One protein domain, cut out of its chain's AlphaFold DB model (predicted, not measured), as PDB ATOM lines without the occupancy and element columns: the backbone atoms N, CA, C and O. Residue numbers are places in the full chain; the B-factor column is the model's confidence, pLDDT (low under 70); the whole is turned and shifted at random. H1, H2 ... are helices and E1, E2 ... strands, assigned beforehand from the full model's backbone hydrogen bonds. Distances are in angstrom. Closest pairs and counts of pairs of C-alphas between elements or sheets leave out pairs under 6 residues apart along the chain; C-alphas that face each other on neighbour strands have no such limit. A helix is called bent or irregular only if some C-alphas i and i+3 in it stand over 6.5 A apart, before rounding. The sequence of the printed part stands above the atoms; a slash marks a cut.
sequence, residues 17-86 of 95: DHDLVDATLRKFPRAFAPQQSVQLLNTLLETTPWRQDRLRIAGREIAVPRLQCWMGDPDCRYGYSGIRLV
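AT A GLANCE: This is residues 17 to 86 of the 95 residues of an uncharacterized protein of Gammaproteobacteria bacterium (UniProt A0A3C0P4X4). The model is an open arch: helix H1 makes its top, the hairpin of E1 and E2 hangs from one end of H1, and the chain descends from the other end to two more small hairpins, E3 with E4 and E5 with E6, which sit near each other. H1 has no partner to pack on, and a long link, residues 64 to 77, loops from E4 to E5. The printed part has 70 residues with one named helix and six named strands, in the order E1, E2, H1, E3, E4, E5, E6, and the class is mixed, helices and strands. The strands make three separate antiparallel sheets of two strands each, E1 - E2, E3 - E4 and E5 - E6. The whole is extended, with a radius of gyration of the C-alphas of 17.1 A and spans of 41 by 39 by 27 A.

HOW THE PARTS SIT: E1, residues 17 to 19, and E2, residues 24 to 27, form a hairpin, antiparallel at 152 degrees, with N 18 and O 25 within hydrogen-bond range at 2.8 A. H1, residues 34 to 47, is apart from E1; its O i to N i+4 pairs are all within hydrogen-bond range. E3, residues 54 to 57, and E4, residues 60 to 63, form a second hairpin, antiparallel at 142 degrees, with N 55 and O 62 at 2.9 A. E5, residues 78 to 80, and E6, residues 83 to 85, form a third, antiparallel at 155 degrees, with N 83 and O 80 at 2.8 A. E3 and E6 have 3 pairs of C-alphas within 8 A, the closest being those of Leu 55 and Ile 83, 6.3 A apart. E3 and E5 are only just apart, their closest C-alphas 8.2 A from each other. E1 and E2 are each apart from E3, E4, E5 and E6.

IN THESE COORDINATES: E1 begins at C-alpha 17, (162.263, 202.587, 186.781). E2 is 9.9 A long from first to last C-alpha. H1 is 20.1 A long, from C-alpha 34 at (161.725, 192.719, 205.890) to C-alpha 47, and is not bent. E3 is 9.7 A long and E4 10.0 A. The short strands E5 and E6 follow, and E6 ends at C-alpha 85, (144.889, 173.774, 186.014).

THE WHOLE: The two C-alphas farthest apart, those of Gln 35 and Gly 59, are 45.0 A from each other. Residues 19 to 24 stand free, and so do residues 33 to 39 and 41 to 47. The link from E4 to E5, 14 residues, is long. The printed part has no cut, its mean pLDDT is 94.0, and no printed residue is under 70.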
ATOM      1  N   ASP A  17     162.577 202.766 188.200       92.88
ATOM      2  CA  ASP A  17     162.263 202.587 186.781       92.88
ATOM      3  C   ASP A  17     163.545 202.265 185.997       92.88
ATOM      4  O   ASP A  17     164.613 202.839 186.224       92.88
ATOM      5  N   HIS A  18     163.433 201.316 185.074       93.25
ATOM      6  CA  HIS A  18     164.492 200.894 184.170       93.25
ATOM      7  C   HIS A  18     163.987 200.965 182.731       93.25
ATOM      8  O   HIS A  18     163.028 200.277 182.368       93.25
ATOM      9  N   ASP A  19     164.670 201.747 181.901       96.06
ATOM     10  CA  ASP A  19     164.387 201.811 180.472       96.06
ATOM     11  C   ASP A  19     165.060 200.644 179.744       96.06
ATOM     12  O   ASP A  19     166.271 200.422 179.842       96.06
ATOM     13  N   LEU A  20     164.256 199.880 179.012       94.50
ATOM     14  CA  LEU A  20     164.692 198.875 178.052       94.50
ATOM     15  C   LEU A  20     164.509 199.443 176.638       94.50
ATOM     16  O   LEU A  20     163.892 200.486 176.442       94.50
ATOM     17  N   VAL A  21     165.055 198.761 175.632       95.44
ATOM     18  CA  VAL A  21     165.039 199.254 174.241       95.44
ATOM     19  C   VAL A  21     163.611 199.490 173.726       95.44
ATOM     20  O   VAL A  21     163.374 200.440 172.984       95.44
ATOM     21  N   ASP A  22     162.666 198.640 174.119       95.12
ATOM     22  CA  ASP A  22     161.280 198.616 173.643       95.12
ATOM     23  C   ASP A  22     160.249 198.487 174.780       95.12
ATOM     24  O   ASP A  22     159.079 198.191 174.536       95.12
ATOM     25  N   ALA A  23     160.667 198.714 176.027       95.12
ATOM     26  CA  ALA A  23     159.817 198.585 177.205       95.12
ATOM     27  C   ALA A  23     160.346 199.416 178.381       95.12
ATOM     28  O   ALA A  23     161.512 199.799 178.416       95.12
ATOM     29  N   THR A  24     159.507 199.619 179.394       94.56
ATOM     30  CA  THR A  24     159.917 200.172 180.691       94.56
ATOM     31  C   THR A  24     159.590 199.153 181.775       94.56
ATOM     32  O   THR A  24     158.504 198.568 181.785       94.56
ATOM     33  N   LEU A  25     160.532 198.921 182.685       93.44
ATOM     34  CA  LEU A  25     160.365 198.043 183.837       93.44
ATOM     35  C   LEU A  25     160.343 198.880 185.113       93.44
ATOM     36  O   LEU A  25     161.338 199.517 185.441       93.44
ATOM     37  N   ARG A  26     159.250 198.795 185.873       92.38
ATOM     38  CA  ARG A  26     159.151 199.368 187.218       92.38
ATOM     39  C   ARG A  26     159.375 198.298 188.280       92.38
ATOM     40  O   ARG A  26     158.658 197.297 188.323       92.38
ATOM     41  N   LYS A  27     160.353 198.507 189.154       92.06
ATOM     42  CA  LYS A  27     160.745 197.577 190.218       92.06
ATOM     43  C   LYS A  27     160.434 198.165 191.591       92.06
ATOM     44  O   LYS A  27     160.848 199.271 191.895       92.06
ATOM     45  N   PHE A  28     159.802 197.380 192.461       92.00
ATOM     46  CA  PHE A  28     159.525 197.747 193.855       92.00
ATOM     47  C   PHE A  28     160.417 196.922 194.801       92.00
ATOM     48  O   PHE A  28     160.017 195.840 195.236       92.00
ATOM     49  N   PRO A  29     161.648 197.368 195.122       89.44
ATOM     50  CA  PRO A  29     162.625 196.554 195.859       89.44
ATOM     51  C   PRO A  29     162.221 196.262 197.310       89.44
ATOM     52  O   PRO A  29     162.766 195.352 197.932       89.44
ATOM     53  N   ARG A  30     161.293 197.046 197.868       90.00
ATOM     54  CA  ARG A  30     160.825 196.952 199.257       90.00
ATOM     55  C   ARG A  30     159.299 196.968 199.326       90.00
ATOM     56  O   ARG A  30     158.726 197.663 200.155       90.00
ATOM     57  N   ALA A  31     158.654 196.208 198.438       89.19
ATOM     58  CA  ALA A  31     157.194 196.074 198.411       89.19
ATOM     59  C   ALA A  31     156.609 195.608 199.760       89.19
ATOM     60  O   ALA A  31     155.483 195.955 200.096       89.19
ATOM     61  N   PHE A  32     157.400 194.873 200.547       90.94
ATOM     62  CA  PHE A  32     157.074 194.459 201.908       90.94
ATOM     63  C   PHE A  32     158.212 194.824 202.864       90.94
ATOM     64  O   PHE A  32     159.390 194.829 202.486       90.94
ATOM     65  N   ALA A  33     157.869 195.092 204.126       93.12
ATOM     66  CA  ALA A  33     158.867 195.253 205.179       93.12
ATOM     67  C   ALA A  33     159.628 193.928 205.404       93.12
ATOM     68  O   ALA A  33     159.022 192.860 205.295       93.12
ATOM     69  N   PRO A  34     160.923 193.944 205.778       94.00
ATOM     70  CA  PRO A  34     161.725 192.719 205.890       94.00
ATOM     71  C   PRO A  34     161.103 191.629 206.774       94.00
ATOM     72  O   PRO A  34     161.105 190.457 206.409       94.00
ATOM     73  N   GLN A  35     160.534 192.009 207.919       96.56
ATOM     74  CA  GLN A  35     159.885 191.082 208.847       96.56
ATOM     75  C   GLN A  35     158.618 190.466 208.240       96.56
ATOM     76  O   GLN A  35     158.406 189.261 208.365       96.56
ATOM     77  N   GLN A  36     157.823 191.274 207.536       95.56
ATOM     78  CA  GLN A  36     156.625 190.817 206.835       95.56
ATOM     79  C   GLN A  36     156.987 189.826 205.722       95.56
ATOM     80  O   GLN A  36     156.347 188.787 205.601       95.56
ATOM     81  N   SER A  37     158.056 190.091 204.963       95.88
ATOM     82  CA  SER A  37     158.549 189.177 203.925       95.88
ATOM     83  C   SER A  37     158.911 187.801 204.484       95.88
ATOM     84  O   SER A  37     158.575 186.786 203.881       95.88
ATOM     85  N   VAL A  38     159.580 187.751 205.643       97.56
ATOM     86  CA  VAL A  38     159.945 186.484 206.302       97.56
ATOM     87  C   VAL A  38     158.701 185.725 206.764       97.56
ATOM     88  O   VAL A  38     158.609 184.519 206.552       97.56
ATOM     89  N   GLN A  39     157.738 186.425 207.367       97.25
ATOM     90  CA  GLN A  39     156.483 185.820 207.818       97.25
ATOM     91  C   GLN A  39     155.694 185.230 206.645       97.25
ATOM     92  O   GLN A  39     155.368 184.047 206.675       97.25
ATOM     93  N   LEU A  40     155.471 186.020 205.590       96.69
ATOM     94  CA  LEU A  40     154.772 185.573 204.385       96.69
ATOM     95  C   LEU A  40     155.474 184.376 203.740       96.69
ATOM     96  O   LEU A  40     154.816 183.395 203.406       96.69
ATOM     97  N   LEU A  41     156.804 184.418 203.603       97.50
ATOM     98  CA  LEU A  41     157.564 183.310 203.028       97.50
ATOM     99  C   LEU A  41     157.356 182.012 203.815       97.50
ATOM    100  O   LEU A  41     157.050 180.985 203.213       97.50
ATOM    101  N   ASN A  42     157.483 182.058 205.143       98.06
ATOM    102  CA  ASN A  42     157.297 180.878 205.988       98.06
ATOM    103  C   ASN A  42     155.867 180.333 205.870       98.06
ATOM    104  O   ASN A  42     155.683 179.149 205.592       98.06
ATOM    105  N   THR A  43     154.855 181.200 205.979       97.94
ATOM    106  CA  THR A  43     153.450 180.798 205.844       97.94
ATOM    107  C   THR A  43     153.168 180.177 204.478       97.94
ATOM    108  O   THR A  43     152.507 179.141 204.399       97.94
ATOM    109  N   LEU A  44     153.683 180.756 203.391       97.62
ATOM    110  CA  LEU A  44     153.463 180.235 202.044       97.62
ATOM    111  C   LEU A  44     154.176 178.901 201.815       97.62
ATOM    112  O   LEU A  44     153.618 178.034 201.143       97.62
ATOM    113  N   LEU A  45     155.374 178.704 202.369       97.56
ATOM    114  CA  LEU A  45     156.082 177.425 202.284       97.56
ATOM    115  C   LEU A  45     155.338 176.306 203.021       97.56
ATOM    116  O   LEU A  45     155.279 175.189 202.510       97.56
ATOM    117  N   GLU A  46     154.753 176.606 204.179       97.50
ATOM    118  CA  GLU A  46     154.075 175.618 205.024       97.50
ATOM    119  C   GLU A  46     152.647 175.302 204.565       97.50
ATOM    120  O   GLU A  46     152.229 174.145 204.589       97.50
ATOM    121  N   THR A  47     151.881 176.320 204.168       97.25
ATOM    122  CA  THR A  47     150.421 176.190 203.997       97.25
ATOM    123  C   THR A  47     149.970 176.057 202.549       97.25
ATOM    124  O   THR A  47     148.877 175.551 202.285       97.25
ATOM    125  N   THR A  48     150.790 176.484 201.587       97.81
ATOM    126  CA  THR A  48     150.425 176.379 200.172       97.81
ATOM    127  C   THR A  48     150.484 174.913 199.735       97.81
ATOM    128  O   THR A  48     151.507 174.255 199.943       97.81
ATOM    129  N   PRO A  49     149.447 174.382 199.059       96.88
ATOM    130  CA  PRO A  49     149.459 173.017 198.538       96.88
ATOM    131  C   PRO A  49     150.312 172.938 197.263       96.88
ATOM    132  O   PRO A  49     149.809 172.853 196.138       96.88
ATOM    133  N   TRP A  50     151.627 173.016 197.448       97.31
ATOM    134  CA  TRP A  50     152.636 172.919 196.402       97.31
ATOM    135  C   TRP A  50     152.585 171.551 195.715       97.31
ATOM    136  O   TRP A  50     152.613 170.509 196.368       97.31
ATOM    137  N   ARG A  51     152.558 171.539 194.380       95.94
ATOM    138  CA  ARG A  51     152.580 170.305 193.579       95.94
ATOM    139  C   ARG A  51     153.540 170.407 192.401       95.94
ATOM    140  O   ARG A  51     153.795 171.497 191.896       95.94
ATOM    141  N   GLN A  52     154.047 169.268 191.940       96.19
ATOM    142  CA  GLN A  52     154.844 169.178 190.719       96.19
ATOM    143  C   GLN A  52     153.982 168.625 189.583       96.19
ATOM    144  O   GLN A  52     153.775 167.416 189.485       96.19
ATOM    145  N   ASP A  53     153.475 169.503 188.719       93.56
ATOM    146  CA  ASP A  53     152.726 169.051 187.546       93.56
ATOM    147  C   ASP A  53     153.672 168.505 186.461       93.56
ATOM    148  O   ASP A  53     154.882 168.759 186.448       93.56
ATOM    149  N   ARG A  54     153.104 167.760 185.511       94.38
ATOM    150  CA  ARG A  54     153.801 167.251 184.327       94.38
ATOM    151  C   ARG A  54     153.171 167.864 183.090       94.38
ATOM    152  O   ARG A  54     151.954 167.884 182.973       94.38
ATOM    153  N   LEU A  55     153.994 168.373 182.185       94.06
ATOM    154  CA  LEU A  55     153.558 169.037 180.958       94.06
ATOM    155  C   LEU A  55     154.043 168.276 179.728       94.06
ATOM    156  O   LEU A  55     154.984 167.485 179.806       94.06
ATOM    157  N   ARG A  56     153.410 168.519 178.576       93.19
ATOM    158  CA  ARG A  56     153.832 167.910 177.314       93.19
ATOM    159  C   ARG A  56     154.581 168.921 176.453       93.19
ATOM    160  O   ARG A  56     153.990 169.883 175.973       93.19
ATOM    161  N   ILE A  57     155.873 168.688 176.232       92.06
ATOM    162  CA  ILE A  57     156.736 169.489 175.348       92.06
ATOM    163  C   ILE A  57     157.327 168.564 174.289       92.06
ATOM    164  O   ILE A  57     157.872 167.511 174.613       92.06
ATOM    165  N   ALA A  58     157.200 168.949 173.014       91.31
ATOM    166  CA  ALA A  58     157.706 168.177 171.873       91.31
ATOM    167  C   ALA A  58     157.291 166.687 171.910       91.31
ATOM    168  O   ALA A  58     158.092 165.786 171.668       91.31
ATOM    169  N   GLY A  59     156.032 166.421 172.282       90.88
ATOM    170  CA  GLY A  59     155.469 165.069 172.376       90.88
ATOM    171  C   GLY A  59     155.890 164.259 173.608       90.88
ATOM    172  O   GLY A  59     155.352 163.175 173.813       90.88
ATOM    173  N   ARG A  60     156.789 164.774 174.454       92.31
ATOM    174  CA  ARG A  60     157.260 164.105 175.674       92.31
ATOM    175  C   ARG A  60     156.616 164.701 176.913       92.31
ATOM    176  O   ARG A  60     156.439 165.914 176.995       92.31
ATOM    177  N   GLU A  61     156.305 163.851 177.880       95.00
ATOM    178  CA  GLU A  61     155.839 164.285 179.192       95.00
ATOM    179  C   GLU A  61     157.034 164.554 180.114       95.00
ATOM    180  O   GLU A  61     157.865 163.675 180.339       95.00
ATOM    181  N   ILE A  62     157.129 165.779 180.625       95.19
ATOM    182  CA  ILE A  62     158.255 166.261 181.429       95.19
ATOM    183  C   ILE A  62     157.699 166.863 182.720       95.19
ATOM    184  O   ILE A  62     156.745 167.643 182.690       95.19
ATOM    185  N   ALA A  63     158.292 166.506 183.861       96.31
ATOM    186  CA  ALA A  63     157.967 167.142 185.133       96.31
ATOM    187  C   ALA A  63     158.417 168.609 185.116       96.31
ATOM    188  O   ALA A  63     159.537 168.919 184.707       96.31
ATOM    189  N   VAL A  64     157.556 169.513 185.575       94.94
ATOM    190  CA  VAL A  64     157.921 170.922 185.739       94.94
ATOM    191  C   VAL A  64     159.064 171.002 186.763       94.94
ATOM    192  O   VAL A  64     158.937 170.432 187.846       94.94
ATOM    193  N   PRO A  65     160.189 171.688 186.481       95.94
ATOM    194  CA  PRO A  65     161.362 171.702 187.364       95.94
ATOM    195  C   PRO A  65     161.194 172.669 188.553       95.94
ATOM    196  O   PRO A  65     162.117 173.386 188.925       95.94
ATOM    197  N   ARG A  66     159.980 172.745 189.102       97.06
ATOM    198  CA  ARG A  66     159.589 173.524 190.280       97.06
ATOM    199  C   ARG A  66     158.250 173.010 190.800       97.06
ATOM    200  O   ARG A  66     157.478 172.413 190.047       97.06
ATOM    201  N   LEU A  67     157.962 173.299 192.063       97.12
ATOM    202  CA  LEU A  67     156.609 173.182 192.588       97.12
ATOM    203  C   LEU A  67     155.793 174.416 192.192       97.12
ATOM    204  O   LEU A  67     156.335 175.510 192.038       97.12
ATOM    205  N   GLN A  68     154.492 174.238 192.012       95.50
ATOM    206  CA  GLN A  68     153.560 175.319 191.723       95.50
ATOM    207  C   GLN A  68     152.222 175.083 192.420       95.50
ATOM    208  O   GLN A  68     151.860 173.949 192.733       95.50
ATOM    209  N   CYS A  69     151.482 176.164 192.642       95.62
ATOM    210  CA  CYS A  69     150.087 176.140 193.049       95.62
ATOM    211  C   CYS A  69     149.339 177.162 192.192       95.62
ATOM    212  O   CYS A  69     149.780 178.302 192.062       95.62
ATOM    213  N   TRP A  70     148.244 176.741 191.564       95.12
ATOM    214  CA  TRP A  70     147.357 177.644 190.833       95.12
ATOM    215  C   TRP A  70     146.190 177.992 191.748       95.12
ATOM    216  O   TRP A  70     145.377 177.108 192.019       95.12
ATOM    217  N   MET A  71     146.142 179.234 192.236       96.94
ATOM    218  CA  MET A  71     145.035 179.760 193.035       96.94
ATOM    219  C   MET A  71     144.170 180.702 192.201       96.94
ATOM    220  O   MET A  71     144.673 181.358 191.289       96.94
ATOM    221  N   GLY A  72     142.871 180.734 192.475       95.56
ATOM    222  CA  GLY A  72     141.938 181.576 191.740       95.56
ATOM    223  C   GLY A  72     140.507 181.447 192.231       95.56
ATOM    224  O   GLY A  72     140.187 180.583 193.051       95.56
ATOM    225  N   ASP A  73     139.636 182.276 191.666       95.50
ATOM    226  CA  ASP A  73     138.200 182.180 191.904       95.50
ATOM    227  C   ASP A  73     137.647 180.844 191.364       95.50
ATOM    228  O   ASP A  73     138.221 180.263 190.431       95.50
ATOM    229  N   PRO A  74     136.510 180.345 191.889       91.75
ATOM    230  CA  PRO A  74     135.966 179.034 191.516       91.75
ATOM    231  C   PRO A  74     135.740 178.845 190.009       91.75
ATOM    232  O   PRO A  74     135.881 177.737 189.477       91.75
ATOM    233  N   ASP A  75     135.425 179.926 189.296       91.44
ATOM    234  CA  ASP A  75     135.137 179.908 187.863       91.44
ATOM    235  C   ASP A  75     136.353 180.167 186.974       91.44
ATOM    236  O   ASP A  75     136.267 180.021 185.753       91.44
ATOM    237  N   CYS A  76     137.526 180.426 187.561       91.81
ATOM    238  CA  CYS A  76     138.755 180.553 186.797       91.81
ATOM    239  C   CYS A  76     139.084 179.236 186.082       91.81
ATOM    240  O   CYS A  76     139.019 178.129 186.632       91.81
ATOM    241  N   ARG A  77     139.449 179.355 184.807       89.00
ATOM    242  CA  ARG A  77     139.909 178.251 183.969       89.00
ATOM    243  C   ARG A  77     141.239 178.666 183.369       89.00
ATOM    244  O   ARG A  77     141.316 179.693 182.706       89.00
ATOM    245  N   TYR A  78     142.268 177.860 183.586       92.00
ATOM    246  CA  TYR A  78     143.577 178.095 182.997       92.00
ATOM    247  C   TYR A  78     144.191 176.775 182.538       92.00
ATOM    248  O   TYR A  78     143.932 175.710 183.104       92.00
ATOM    249  N   GLY A  79     144.979 176.830 181.473       91.00
ATOM    250  CA  GLY A  79     145.634 175.666 180.901       91.00
ATOM    251  C   GLY A  79     146.725 176.085 179.933       91.00
ATOM    252  O   GLY A  79     146.629 177.124 179.287       91.00
ATOM    253  N   TYR A  80     147.773 175.276 179.854       89.69
ATOM    254  CA  TYR A  80     148.907 175.486 178.957       89.69
ATOM    255  C   TYR A  80     149.582 174.146 178.669       89.69
ATOM    256  O   TYR A  80     149.417 173.205 179.434       89.69
ATOM    257  N   SER A  81     150.326 174.019 177.566       87.50
ATOM    258  CA  SER A  81     151.135 172.821 177.244       87.50
ATOM    259  C   SER A  81     150.425 171.468 177.449       87.50
ATOM    260  O   SER A  81     151.030 170.488 177.892       87.50
ATOM    261  N   GLY A  82     149.123 171.418 177.136       83.81
ATOM    262  CA  GLY A  82     148.288 170.220 177.249       83.81
ATOM    263  C   GLY A  82     147.768 169.891 178.653       83.81
ATOM    264  O   GLY A  82     147.111 168.865 178.800       83.81
ATOM    265  N   ILE A  83     148.018 170.734 179.660       88.12
ATOM    266  CA  ILE A  83     147.450 170.589 181.006       88.12
ATOM    267  C   ILE A  83     146.313 171.576 181.251       88.12
ATOM    268  O   ILE A  83     146.307 172.694 180.733       88.12
ATOM    269  N   ARG A  84     145.364 171.165 182.094       91.06
ATOM    270  CA  ARG A  84     144.327 172.026 182.665       91.06
ATOM    271  C   ARG A  84     144.608 172.196 184.152       91.06
ATOM    272  O   ARG A  84     144.735 171.205 184.865       91.06
ATOM    273  N   LEU A  85     144.675 173.437 184.614       90.94
ATOM    274  CA  LEU A  85     144.889 173.774 186.014       90.94
ATOM    275  C   LEU A  85     143.545 174.100 186.668       90.94
ATOM    276  O   LEU A  85     142.882 175.076 186.314       90.94
ATOM    277  N   VAL A  86     143.137 173.257 187.615       90.62
ATOM    278  CA  VAL A  86     141.987 173.529 188.487       90.62
ATOM    279  C   VAL A  86     142.452 174.486 189.590       90.62
ATOM    280  O   VAL A  86     143.499 174.213 190.190       90.62
TER     281      VAL A  86